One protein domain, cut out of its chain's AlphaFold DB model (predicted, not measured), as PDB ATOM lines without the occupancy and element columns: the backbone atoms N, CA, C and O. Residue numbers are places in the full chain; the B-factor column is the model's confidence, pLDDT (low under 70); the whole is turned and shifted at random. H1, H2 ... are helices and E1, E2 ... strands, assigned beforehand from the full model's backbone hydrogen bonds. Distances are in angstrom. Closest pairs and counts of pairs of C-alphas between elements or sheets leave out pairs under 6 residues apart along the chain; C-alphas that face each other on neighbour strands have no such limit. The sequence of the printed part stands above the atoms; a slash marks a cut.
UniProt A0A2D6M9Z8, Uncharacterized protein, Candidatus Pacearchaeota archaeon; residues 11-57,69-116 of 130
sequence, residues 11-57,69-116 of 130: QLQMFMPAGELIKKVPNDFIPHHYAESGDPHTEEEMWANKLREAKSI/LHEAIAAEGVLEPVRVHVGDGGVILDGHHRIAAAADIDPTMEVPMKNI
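This is residues 11 to 57 and 69 to 116 of the 130 residues of an uncharacterized protein of Candidatus Pacearchaeota archaeon (UniProt A0A2D6M9Z8). A small, strongly curled sheet of four strands has helix H5 over one face, and H3 and H4 pack crosswise on H5, away from the strands. Short H1 sits beside the sheet and packs on H5, while residues 32 to 39, most of them in H2, stick out from the body. The printed part has 95 residues, with named elements in the order E1, H1, H2, H3, H4, E2, E3, H5, E4; the sheet is mixed, in the order E1, E4, E2, E3, and the class is mixed, helices and strands. The whole is compact, with a radius of gyration of the C-alphas of 13.3 A, and flat, spanning 39 by 34 by 18 A.

The strongly twisted sheet has edge strands E1, residues 15 to 17, and E3, residues 91 to 94, and inner strands E4, residues 110 to 115, and E2, residues 82 to 85. The pairing of E4 is staggered: residues 110 to 112 pair with E1, antiparallel, with N 111 and O 16 at 2.9 A, and residues 113 to 115 with E2, parallel, with N 114 and O 82 at 2.8 A. E2 and E3 form an antiparallel hairpin, with N 85 and O 91 at 2.8 A. H5, residues 96 to 105, is on one face of the sheet, making two layers, helix and sheet; its height over the sheet is 9.0 A, and it runs along the strands, at 3 degrees to E4 on the local plane. H5 is the hub, touching three helices. H3, residues 43 to 55, touches it about perpendicular at 82 degrees, the closest C-alphas being those of Lys 50 and His 97, 5.1 A. H4, residues 69 to 76, touches H5 at a steep tilt of 58 degrees, the same way, with the C-alphas of His 70 and Ala 101 closest at 5.2 A. H1, residues 18 to 22, touches H5, with the C-alphas of Ala 18 and Ala 103 closest at 4.7 A. H2, residues 31 to 37, touches no helix. Every O i to N i+4 pair is within hydrogen-bond range in H1, H3, H4 and H5; H2 has 1 of 3, and 1 of 4 O i to N i+3 pairs.

E1 begins at C-alpha 15, (28.804, 27.249, 24.372), and E4, 15.5 A long, ends at C-alpha 115, (28.565, 18.299, 30.244). H3 is 18.4 A long and H5 14.2 A.

The C-alphas of Leu 12 and Gly 38 are farthest apart, 40.3 A. Residues 58 to 68 are not printed, and C-alphas 57 and 69 are 7.7 A apart across this cut. Of the links printed whole, none is long. The pLDDT is under 70 at residue 11, residues 25 to 41 and residues 86 to 90.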
ATOM      1  N   GLN A  11      26.070  24.005  33.984       63.12
ATOM      2  CA  GLN A  11      25.248  22.863  33.557       63.12
ATOM      3  C   GLN A  11      24.304  23.226  32.411       63.12
ATOM      4  O   GLN A  11      23.896  22.333  31.674       63.12
ATOM      5  N   LEU A  12      23.956  24.508  32.275       70.12
ATOM      6  CA  LEU A  12      23.076  25.021  31.224       70.12
ATOM      7  C   LEU A  12      23.858  25.623  30.050       70.12
ATOM      8  O   LEU A  12      23.278  25.928  29.011       70.12
ATOM      9  N   GLN A  13      25.170  25.800  30.209       77.62
ATOM     10  CA  GLN A  13      26.006  26.463  29.224       77.62
ATOM     11  C   GLN A  13      26.366  25.496  28.087       77.62
ATOM     12  O   GLN A  13      27.130  24.551  28.272       77.62
ATOM     13  N   MET A  14      25.788  25.730  26.906       86.06
ATOM     14  CA  MET A  14      26.030  24.916  25.704       86.06
ATOM     15  C   MET A  14      27.252  25.379  24.903       86.06
ATOM     16  O   MET A  14      27.815  24.579  24.163       86.06
ATOM     17  N   PHE A  15      27.677  26.636  25.075       91.06
ATOM     18  CA  PHE A  15      28.804  27.249  24.372       91.06
ATOM     19  C   PHE A  15      29.617  28.143  25.315       91.06
ATOM     20  O   PHE A  15      29.058  28.778  26.213       91.06
ATOM     21  N   MET A  16      30.934  28.188  25.126       91.06
ATOM     22  CA  MET A  16      31.835  29.081  25.862       91.06
ATOM     23  C   MET A  16      32.910  29.634  24.918       91.06
ATOM     24  O   MET A  16      33.366  28.886  24.050       91.06
ATOM     25  N   PRO A  17      33.336  30.902  25.072       94.31
ATOM     26  CA  PRO A  17      34.433  31.449  24.286       94.31
ATOM     27  C   PRO A  17      35.724  30.648  24.481       94.31
ATOM     28  O   PRO A  17      36.095  30.302  25.609       94.31
ATOM     29  N   ALA A  18      36.448  30.389  23.394       92.69
ATOM     30  CA  ALA A  18      37.691  29.621  23.432       92.69
ATOM     31  C   ALA A  18      38.743  30.231  24.383       92.69
ATOM     32  O   ALA A  18      39.420  29.511  25.119       92.69
ATOM     33  N   GLY A  19      38.830  31.563  24.439       90.44
ATOM     34  CA  GLY A  19      39.729  32.286  25.338       90.44
ATOM     35  C   GLY A  19      39.351  32.184  26.821       90.44
ATOM     36  O   GLY A  19      40.216  32.337  27.683       90.44
ATOM     37  N   GLU A  20      38.085  31.905  27.147       89.81
ATOM     38  CA  GLU A  20      37.678  31.571  28.519       89.81
ATOM     39  C   GLU A  20      38.013  30.119  28.864       89.81
ATOM     40  O   GLU A  20      38.418  29.835  29.992       89.81
ATOM     41  N   LEU A  21      37.907  29.210  27.891       87.62
ATOM     42  CA  LEU A  21      38.254  27.800  28.066       87.62
ATOM     43  C   LEU A  21      39.755  27.579  28.276       87.62
ATOM     44  O   LEU A  21      40.110  26.744  29.100       87.62
ATOM     45  N   ILE A  22      40.636  28.337  27.612       86.31
ATOM     46  CA  ILE A  22      42.093  28.238  27.840       86.31
ATOM     47  C   ILE A  22      42.481  28.567  29.284       86.31
ATOM     48  O   ILE A  22      43.421  27.984  29.809       86.31
ATOM     49  N   LYS A  23      41.755  29.476  29.944       85.75
ATOM     50  CA  LYS A  23      42.031  29.874  31.337       85.75
ATOM     51  C   LYS A  23      41.568  28.831  32.355       85.75
ATOM     52  O   LYS A  23      41.804  28.988  33.552       85.75
ATOM     53  N   LYS A  24      40.818  27.820  31.911       80.06
ATOM     54  CA  LYS A  24      40.382  26.716  32.759       80.06
ATOM     55  C   LYS A  24      41.445  25.632  32.693       80.06
ATOM     56  O   LYS A  24      41.663  25.031  31.644       80.06
ATOM     57  N   VAL A  25      42.058  25.364  33.841       65.19
ATOM     58  CA  VAL A  25      43.077  24.323  33.969       65.19
ATOM     59  C   VAL A  25      42.488  22.976  33.519       65.19
ATOM     60  O   VAL A  25      41.433  22.563  34.020       65.19
ATOM     61  N   PRO A  26      43.128  22.277  32.572       64.19
ATOM     62  CA  PRO A  26      42.657  20.973  32.134       64.19
ATOM     63  C   PRO A  26      42.928  19.880  33.170       64.19
ATOM     64  O   PRO A  26      43.923  19.929  33.885       64.19
ATOM     65  N   ASN A  27      42.076  18.846  33.222       60.41
ATOM     66  CA  ASN A  27      42.261  17.721  34.157       60.41
ATOM     67  C   ASN A  27      43.570  16.963  33.925       60.41
ATOM     68  O   ASN A  27      44.124  16.361  34.839       60.41
ATOM     69  N   ASP A  28      44.024  16.953  32.671       54.59
ATOM     70  CA  ASP A  28      45.246  16.270  32.255       54.59
ATOM     71  C   ASP A  28      46.501  16.997  32.759       54.59
ATOM     72  O   ASP A  28      47.598  16.437  32.732       54.59
ATOM     73  N   PHE A  29      46.346  18.222  33.275       55.53
ATOM     74  CA  PHE A  29      47.360  18.896  34.068       55.53
ATOM     75  C   PHE A  29      47.341  18.313  35.486       55.53
ATOM     76  O   PHE A  29      46.949  18.961  36.450       55.53
ATOM     77  N   ILE A  30      47.740  17.047  35.618       52.97
ATOM     78  CA  ILE A  30      48.146  16.490  36.907       52.97
ATOM     79  C   ILE A  30      49.602  16.933  37.093       52.97
ATOM     80  O   ILE A  30      50.478  16.361  36.434       52.97
ATOM     81  N   PRO A  31      49.912  17.895  37.986       48.75
ATOM     82  CA  PRO A  31      51.288  18.361  38.187       48.75
ATOM     83  C   PRO A  31      52.230  17.201  38.547       48.75
ATOM     84  O   PRO A  31      53.410  17.209  38.211       48.75
ATOM     85  N   HIS A  32      51.686  16.152  39.172       44.69
ATOM     86  CA  HIS A  32      52.429  14.966  39.588       44.69
ATOM     87  C   HIS A  32      52.914  14.062  38.447       44.69
ATOM     88  O   HIS A  32      53.903  13.369  38.652       44.69
ATOM     89  N   HIS A  33      52.287  14.059  37.262       43.66
ATOM     90  CA  HIS A  33      52.760  13.211  36.154       43.66
ATOM     91  C   HIS A  33      53.919  13.833  35.364       43.66
ATOM     92  O   HIS A  33      54.670  13.101  34.725       43.66
ATOM     93  N   TYR A  34      54.099  15.153  35.444       48.50
ATOM     94  CA  TYR A  34      55.230  15.855  34.827       48.50
ATOM     95  C   TYR A  34      56.350  16.170  35.830       48.50
ATOM     96  O   TYR A  34      57.496  16.346  35.423       48.50
ATOM     97  N   ALA A  35      56.069  16.134  37.137       43.66
ATOM     98  CA  ALA A  35      57.081  16.283  38.187       43.66
ATOM     99  C   ALA A  35      58.194  15.211  38.138       43.66
ATOM    100  O   ALA A  35      59.313  15.492  38.557       43.66
ATOM    101  N   GLU A  36      57.935  14.013  37.597       45.50
ATOM    102  CA  GLU A  36      58.977  12.988  37.386       45.50
ATOM    103  C   GLU A  36      59.914  13.296  36.205       45.50
ATOM    104  O   GLU A  36      61.008  12.741  36.140       45.50
ATOM    105  N   SER A  37      59.526  14.193  35.290       50.75
ATOM    106  CA  SER A  37      60.354  14.564  34.130       50.75
ATOM    107  C   SER A  37      61.379  15.668  34.416       50.75
ATOM    108  O   SER A  37      62.225  15.939  33.572       50.75
ATOM    109  N   GLY A  38      61.353  16.275  35.608       47.72
ATOM    110  CA  GLY A  38      62.320  17.298  36.023       47.72
ATOM    111  C   GLY A  38      62.146  18.673  35.367       47.72
ATOM    112  O   GLY A  38      62.758  19.624  35.847       47.72
ATOM    113  N   ASP A  39      61.288  18.802  34.351       50.72
ATOM    114  CA  ASP A  39      60.939  20.080  33.728       50.72
ATOM    115  C   ASP A  39      59.581  20.588  34.250       50.72
ATOM    116  O   ASP A  39      58.560  19.903  34.103       50.72
ATOM    117  N   PRO A  40      59.522  21.779  34.877       52.31
ATOM    118  CA  PRO A  40      58.265  22.394  35.273       52.31
ATOM    119  C   PRO A  40      57.557  22.940  34.029       52.31
ATOM    120  O   PRO A  40      57.660  24.123  33.719       52.31
ATOM    121  N   HIS A  41      56.822  22.088  33.316       61.06
ATOM    122  CA  HIS A  41      55.980  22.557  32.220       61.06
ATOM    123  C   HIS A  41      54.874  23.470  32.758       61.06
ATOM    124  O   HIS A  41      54.026  23.049  33.551       61.06
ATOM    125  N   THR A  42      54.893  24.735  32.339       76.50
ATOM    126  CA  THR A  42      53.859  25.714  32.687       76.50
ATOM    127  C   THR A  42      52.553  25.402  31.949       76.50
ATOM    128  O   THR A  42      52.527  24.687  30.943       76.50
ATOM    129  N   GLU A  43      51.433  25.944  32.434       76.31
ATOM    130  CA  GLU A  43      50.143  25.858  31.732       76.31
ATOM    131  C   GLU A  43      50.246  26.404  30.296       76.31
ATOM    132  O   GLU A  43      49.717  25.813  29.353       76.31
ATOM    133  N   GLU A  44      51.000  27.489  30.122       82.44
ATOM    134  CA  GLU A  44      51.280  28.115  28.829       82.44
ATOM    135  C   GLU A  44      52.010  27.157  27.878       82.44
ATOM    136  O   GLU A  44      51.617  27.023  26.718       82.44
ATOM    137  N   GLU A  45      53.024  26.434  28.360       82.44
ATOM    138  CA  GLU A  45      53.753  25.442  27.561       82.44
ATOM    139  C   GLU A  45      52.876  24.254  27.166       82.44
ATOM    140  O   GLU A  45      52.961  23.759  26.038       82.44
ATOM    141  N   MET A  46      52.000  23.800  28.064       84.50
ATOM    142  CA  MET A  46      51.044  22.739  27.755       84.50
ATOM    143  C   MET A  46      50.093  23.177  26.636       84.50
ATOM    144  O   MET A  46      49.953  22.453  25.644       84.50
ATOM    145  N   TRP A  47      49.507  24.373  26.726       87.44
ATOM    146  CA  TRP A  47      48.639  24.900  25.670       87.44
ATOM    147  C   TRP A  47      49.394  25.127  24.358       87.44
ATOM    148  O   TRP A  47      48.889  24.754  23.297       87.44
ATOM    149  N   ALA A  48      50.625  25.641  24.414       89.06
ATOM    150  CA  ALA A  48      51.487  25.786  23.242       89.06
ATOM    151  C   ALA A  48      51.782  24.430  22.577       89.06
ATOM    152  O   ALA A  48      51.750  24.311  21.350       89.06
ATOM    153  N   ASN A  49      51.997  23.376  23.370       87.25
ATOM    154  CA  ASN A  49      52.173  22.015  22.868       87.25
ATOM    155  C   ASN A  49      50.898  21.473  22.216       87.25
ATOM    156  O   ASN A  49      50.967  20.927  21.114       87.25
ATOM    157  N   LYS A  50      49.726  21.682  22.827       88.62
ATOM    158  CA  LYS A  50      48.441  21.282  22.230       88.62
ATOM    159  C   LYS A  50      48.145  22.035  20.941       88.62
ATOM    160  O   LYS A  50      47.680  21.422  19.983       88.62
ATOM    161  N   LEU A  51      48.474  23.321  20.869       91.56
ATOM    162  CA  LEU A  51      48.365  24.104  19.642       91.56
ATOM    163  C   LEU A  51      49.309  23.582  18.553       91.56
ATOM    164  O   LEU A  51      48.891  23.381  17.413       91.56
ATOM    165  N   ARG A  52      50.573  23.318  18.898       89.75
ATOM    166  CA  ARG A  52      51.571  22.757  17.977       89.75
ATOM    167  C   ARG A  52      51.127  21.406  17.421       89.75
ATOM    168  O   ARG A  52      51.217  21.183  16.218       89.75
ATOM    169  N   GLU A  53      50.605  20.529  18.274       86.12
ATOM    170  CA  GLU A  53      50.023  19.249  17.862       86.12
ATOM    171  C   GLU A  53      48.786  19.451  16.970       86.12
ATOM    172  O   GLU A  53      48.644  18.760  15.963       86.12
ATOM    173  N   ALA A  54      47.924  20.427  17.273       88.00
ATOM    174  CA  ALA A  54      46.738  20.737  16.467       88.00
ATOM    175  C   ALA A  54      47.078  21.279  15.067       88.00
ATOM    176  O   ALA A  54      46.348  20.991  14.119       88.00
ATOM    177  N   LYS A  55      48.181  22.030  14.938       90.06
ATOM    178  CA  LYS A  55      48.741  22.525  13.665       90.06
ATOM    179  C   LYS A  55      49.516  21.448  12.902       90.06
ATOM    180  O   LYS A  55      49.762  21.591  11.707       90.06
ATOM    181  N   SER A  56      49.913  20.365  13.569       84.75
ATOM    182  CA  SER A  56      50.615  19.267  12.914       84.75
ATOM    183  C   SER A  56      49.647  18.442  12.063       84.75
ATOM    184  O   SER A  56      48.561  18.060  12.502       84.75
ATOM    185  N   ILE A  57      50.054  18.133  10.831       71.62
ATOM    186  CA  ILE A  57      49.364  17.160   9.981       71.62
ATOM    187  C   ILE A  57      49.734  15.774  10.520       71.62
ATOM    188  O   ILE A  57      50.620  15.096  10.004       71.62
ATOM    189  N   LEU A  69      44.156  19.855  12.293       89.44
ATOM    190  CA  LEU A  69      42.943  20.133  13.083       89.44
ATOM    191  C   LEU A  69      42.679  21.643  13.170       89.44
ATOM    192  O   LEU A  69      41.530  22.071  13.159       89.44
ATOM    193  N   HIS A  70      43.751  22.431  13.252       92.56
ATOM    194  CA  HIS A  70      43.680  23.888  13.246       92.56
ATOM    195  C   HIS A  70      43.016  24.421  11.972       92.56
ATOM    196  O   HIS A  70      42.078  25.203  12.066       92.56
ATOM    197  N   GLU A  71      43.410  23.921  10.801       90.81
ATOM    198  CA  GLU A  71      42.811  24.326   9.522       90.81
ATOM    199  C   GLU A  71      41.338  23.916   9.412       90.81
ATOM    200  O   GLU A  71      40.518  24.705   8.948       90.81
ATOM    201  N   ALA A  72      40.983  22.720   9.891       89.94
ATOM    202  CA  ALA A  72      39.589  22.282   9.930       89.94
ATOM    203  C   ALA A  72      38.724  23.214  10.799       89.94
ATOM    204  O   ALA A  72      37.637  23.613  10.391       89.94
ATOM    205  N   ILE A  73      39.228  23.623  11.970       91.81
ATOM    206  CA  ILE A  73      38.523  24.561  12.858       91.81
ATOM    207  C   ILE A  73      38.479  25.969  12.260       91.81
ATOM    208  O   ILE A  73      37.471  26.654  12.398       91.81
ATOM    209  N   ALA A  74      39.530  26.408  11.570       92.25
ATOM    210  CA  ALA A  74      39.530  27.703  10.896       92.25
ATOM    211  C   ALA A  74      38.479  27.768   9.775       92.25
ATOM    212  O   ALA A  74      37.898  28.826   9.543       92.25
ATOM    213  N   ALA A  75      38.225  26.646   9.094       90.25
ATOM    214  CA  ALA A  75      37.253  26.566   8.010       90.25
ATOM    215  C   ALA A  75      35.804  26.390   8.498       90.25
ATOM    216  O   ALA A  75      34.895  27.012   7.949       90.25
ATOM    217  N   GLU A  76      35.578  25.541   9.505       91.94
ATOM    218  CA  GLU A  76      34.232  25.075   9.883       91.94
ATOM    219  C   GLU A  76      33.833  25.434  11.323       91.94
ATOM    220  O   GLU A  76      32.692  25.213  11.732       91.94
ATOM    221  N   GLY A  77      34.755  25.993  12.106       91.81
ATOM    222  CA  GLY A  77      34.601  26.159  13.546       91.81
ATOM    223  C   GLY A  77      34.753  24.841  14.308       91.81
ATOM    224  O   GLY A  77      35.167  23.803  13.783       91.81
ATOM    225  N   VAL A  78      34.427  24.862  15.601       92.19
ATOM    226  CA  VAL A  78      34.473  23.655  16.433       92.19
ATOM    227  C   VAL A  78      33.146  22.906  16.327       92.19
ATOM    228  O   VAL A  78      32.176  23.260  16.987       92.19
ATOM    229  N   LEU A  79      33.108  21.842  15.524       90.12
ATOM    230  CA  LEU A  79      31.892  21.035  15.336       90.12
ATOM    231  C   LEU A  79      31.662  20.017  16.456       90.12
ATOM    232  O   LEU A  79      30.535  19.777  16.889       90.12
ATOM    233  N   GLU A  80      32.736  19.384  16.923       88.94
ATOM    234  CA  GLU A  80      32.639  18.371  17.964       88.94
ATOM    235  C   GLU A  80      32.759  18.998  19.365       88.94
ATOM    236  O   GLU A  80      33.802  19.594  19.662       88.94
ATOM    237  N   PRO A  81      31.777  18.787  20.263       90.50
ATOM    238  CA  PRO A  81      31.772  19.411  21.581       90.50
ATOM    239  C   PRO A  81      32.959  19.028  22.468       90.50
ATOM    240  O   PRO A  81      33.315  17.852  22.594       90.50
ATOM    241  N   VAL A  82      33.490  20.021  23.178       89.19
ATOM    242  CA  VAL A  82      34.452  19.844  24.269       89.19
ATOM    243  C   VAL A  82      33.752  19.195  25.451       89.19
ATOM    244  O   VAL A  82      32.648  19.585  25.841       89.19
ATOM    245  N   ARG A  83      34.389  18.192  26.050       87.00
ATOM    246  CA  ARG A  83      33.815  17.485  27.191       87.00
ATOM    247  C   ARG A  83      34.284  18.133  28.480       87.00
ATOM    248  O   ARG A  83      35.477  18.150  28.770       87.00
ATOM    249  N   VAL A  84      33.329  18.615  29.263       83.31
ATOM    250  CA  VAL A  84      33.576  19.297  30.535       83.31
ATOM    251  C   VAL A  84      32.863  18.582  31.674       83.31
ATOM    252  O   VAL A  84      31.731  18.113  31.526       83.31
ATOM    253  N   HIS A  85      33.530  18.503  32.822       79.31
ATOM    254  CA  HIS A  85      32.944  18.057  34.077       79.31
ATOM    255  C   HIS A  85      32.609  19.272  34.939       79.31
ATOM    256  O   HIS A  85      33.487  19.978  35.434       79.31
ATOM    257  N   VAL A  86      31.312  19.516  35.123       66.75
ATOM    258  CA  VAL A  86      30.801  20.735  35.768       66.75
ATOM    259  C   VAL A  86      30.854  20.683  37.309       66.75
ATOM    260  O   VAL A  86      30.590  21.686  37.962       66.75
ATOM    261  N   GLY A  87      31.223  19.546  37.911       66.62
ATOM    262  CA  GLY A  87      31.301  19.388  39.372       66.62
ATOM    263  C   GLY A  87      32.331  20.309  40.040       66.62
ATOM    264  O   GLY A  87      31.960  21.249  40.735       66.62
ATOM    265  N   ASP A  88      33.619  20.066  39.791       58.38
ATOM    266  CA  ASP A  88      34.735  20.704  40.506       58.38
ATOM    267  C   ASP A  88      35.321  21.896  39.724       58.38
ATOM    268  O   ASP A  88      36.485  21.900  39.343       58.38
ATOM    269  N   GLY A  89      34.498  22.902  39.410       60.31
ATOM    270  CA  GLY A  89      34.982  24.145  38.777       60.31
ATOM    271  C   GLY A  89      35.061  24.139  37.242       60.31
ATOM    272  O   GLY A  89      35.535  25.106  36.640       60.31
ATOM    273  N   GLY A  90      34.523  23.108  36.582       68.56
ATOM    274  CA  GLY A  90      34.435  23.065  35.119       68.56
ATOM    275  C   GLY A  90      35.710  22.549  34.464       68.56
ATOM    276  O   GLY A  90      36.288  23.219  33.613       68.56
ATOM    277  N   VAL A  91      36.128  21.361  34.886       78.81
ATOM    278  CA  VAL A  91      37.337  20.683  34.423       78.81
ATOM    279  C   VAL A  91      37.154  20.197  32.985       78.81
ATOM    280  O   VAL A  91      36.163  19.529  32.671       78.81
ATOM    281  N   ILE A  92      38.117  20.495  32.114       83.75
ATOM    282  CA  ILE A  92      38.132  20.006  30.729       83.75
ATOM    283  C   ILE A  92      38.702  18.583  30.719       83.75
ATOM    284  O   ILE A  92      39.768  18.329  31.275       83.75
ATOM    285  N   LEU A  93      37.956  17.651  30.122       81.56
ATOM    286  CA  LEU A  93      38.304  16.227  30.049       81.56
ATOM    287  C   LEU A  93      38.762  15.797  28.655       81.56
ATOM    288  O   LEU A  93      39.525  14.848  28.525       81.56
ATOM    289  N   ASP A  94      38.251  16.445  27.612       83.44
ATOM    290  CA  ASP A  94      38.640  16.192  26.228       83.44
ATOM    291  C   ASP A  94      38.346  17.430  25.381       83.44
ATOM    292  O   ASP A  94      37.343  18.115  25.591       83.44
ATOM    293  N   GLY A  95      39.198  17.678  24.390       87.62
ATOM    294  CA  GLY A  95      39.095  18.809  23.477       87.62
ATOM    295  C   GLY A  95      40.162  19.884  23.650       87.62
ATOM    296  O   GLY A  95      40.017  20.944  23.056       87.62
ATOM    297  N   HIS A  96      41.250  19.608  24.371       90.44
ATOM    298  CA  HIS A  96      42.368  20.542  24.552       90.44
ATOM    299  C   HIS A  96      42.913  21.087  23.222       90.44
ATOM    300  O   HIS A  96      43.039  22.294  23.056       90.44
ATOM    301  N   HIS A  97      43.149  20.229  22.225       92.44
ATOM    302  CA  HIS A  97      43.601  20.680  20.902       92.44
ATOM    303  C   HIS A  97      42.588  21.578  20.190       92.44
ATOM    304  O   HIS A  97      42.990  22.517  19.514       92.44
ATOM    305  N   ARG A  98      41.284  21.309  20.358       93.44
ATOM    306  CA  ARG A  98      40.210  22.134  19.779       93.44
ATOM    307  C   ARG A  98      40.178  23.511  20.422       93.44
ATOM    308  O   ARG A  98      40.098  24.495  19.708       93.44
ATOM    309  N   ILE A  99      40.279  23.569  21.747       93.31
ATOM    310  CA  ILE A  99      40.312  24.822  22.507       93.31
ATOM    311  C   ILE A  99      41.549  25.639  22.133       93.31
ATOM    312  O   ILE A  99      41.422  26.816  21.821       93.31
ATOM    313  N   ALA A 100      42.722  24.999  22.108       93.38
ATOM    314  CA  ALA A 100      43.978  25.644  21.743       93.38
ATOM    315  C   ALA A 100      43.920  26.229  20.326       93.38
ATOM    316  O   ALA A 100      44.277  27.383  20.117       93.38
ATOM    317  N   ALA A 101      43.433  25.443  19.361       94.12
ATOM    318  CA  ALA A 101      43.275  25.898  17.987       94.12
ATOM    319  C   ALA A 101      42.226  27.008  17.859       94.12
ATOM    320  O   ALA A 101      42.516  28.036  17.261       94.12
ATOM    321  N   ALA A 102      41.039  26.837  18.449       95.75
ATOM    322  CA  ALA A 102      39.974  27.833  18.402       95.75
ATOM    323  C   ALA A 102      40.420  29.166  19.010       95.75
ATOM    324  O   ALA A 102      40.195  30.202  18.405       95.75
ATOM    325  N   ALA A 103      41.109  29.147  20.152       95.56
ATOM    326  CA  ALA A 103      41.573  30.366  20.805       95.56
ATOM    327  C   ALA A 103      42.728  31.061  20.064       95.56
ATOM    328  O   ALA A 103      42.832  32.282  20.136       95.56
ATOM    329  N   ASP A 104      43.581  30.300  19.367       96.19
ATOM    330  CA  ASP A 104      44.610  30.848  18.470       96.19
ATOM    331  C   ASP A 104      43.993  31.498  17.222       96.19
ATOM    332  O   ASP A 104      44.511  32.502  16.742       96.19
ATOM    333  N   ILE A 105      42.885  30.949  16.709       95.81
ATOM    334  CA  ILE A 105      42.148  31.493  15.558       95.81
ATOM    335  C   ILE A 105      41.357  32.742  15.961       95.81
ATOM    336  O   ILE A 105      41.523  33.804  15.367       95.81
ATOM    337  N   ASP A 106      40.488  32.604  16.960       96.69
ATOM    338  CA  ASP A 106      39.669  33.673  17.517       96.69
ATOM    339  C   ASP A 106      39.315  33.343  18.982       96.69
ATOM    340  O   ASP A 106      38.517  32.440  19.250       96.69
ATOM    341  N   PRO A 107      39.848  34.086  19.972       95.56
ATOM    342  CA  PRO A 107      39.566  33.836  21.385       95.56
ATOM    343  C   PRO A 107      38.091  34.041  21.755       95.56
ATOM    344  O   PRO A 107      37.660  33.565  22.808       95.56
ATOM    345  N   THR A 108      37.314  34.735  20.920       96.62
ATOM    346  CA  THR A 108      35.873  34.928  21.109       96.62
ATOM    347  C   THR A 108      35.021  33.849  20.439       96.62
ATOM    348  O   THR A 108      33.816  33.812  20.680       96.62
ATOM    349  N   MET A 109      35.632  32.928  19.682       95.88
ATOM    350  CA  MET A 109      34.937  31.825  19.017       95.88
ATOM    351  C   MET A 109      34.161  30.976  20.024       95.88
ATOM    352  O   MET A 109      34.716  30.490  21.017       95.88
ATOM    353  N   GLU A 110      32.876  30.768  19.745       94.94
ATOM    354  CA  GLU A 110      32.014  29.921  20.559       94.94
ATOM    355  C   GLU A 110      32.362  28.446  20.364       94.94
ATOM    356  O   GLU A 110      32.270  27.890  19.269       94.94
ATOM    357  N   VAL A 111      32.739  27.790  21.457       93.25
ATOM    358  CA  VAL A 111      33.080  26.371  21.466       93.25
ATOM    359  C   VAL A 111      31.926  25.586  22.086       93.25
ATOM    360  O   VAL A 111      31.588  25.839  23.249       93.25
ATOM    361  N   PRO A 112      31.322  24.619  21.368       93.12
ATOM    362  CA  PRO A 112      30.270  23.791  21.927       93.12
ATOM    363  C   PRO A 112      30.816  22.939  23.067       93.12
ATOM    364  O   PRO A 112      31.891  22.343  22.979       93.12
ATOM    365  N   MET A 113      30.035  22.838  24.133       88.94
ATOM    366  CA  MET A 113      30.378  22.087  25.328       88.94
ATOM    367  C   MET A 113      29.372  20.972  25.576       88.94
ATOM    368  O   MET A 113      28.163  21.122  25.410       88.94
ATOM    369  N   LYS A 114      29.883  19.837  26.044       88.00
ATOM    370  CA  LYS A 114      29.082  18.721  26.526       88.00
ATOM    371  C   LYS A 114      29.433  18.441  27.974       88.00
ATOM    372  O   LYS A 114      30.517  17.940  28.279       88.00
ATOM    373  N   ASN A 115      28.474  18.708  28.855       83.69
ATOM    374  CA  ASN A 115      28.565  18.299  30.244       83.69
ATOM    375  C   ASN A 115      28.438  16.776  30.335       83.69
ATOM    376  O   ASN A 115      27.379  16.197  30.080       83.69
ATOM    377  N   ILE A 116      29.531  16.120  30.701       79.12
ATOM    378  CA  ILE A 116      29.519  14.711  31.072       79.12
ATOM    379  C   ILE A 116      29.316  14.654  32.579       79.12
ATOM    380  O   ILE A 116      30.268  14.721  33.345       79.12
TER     381      ILE A 116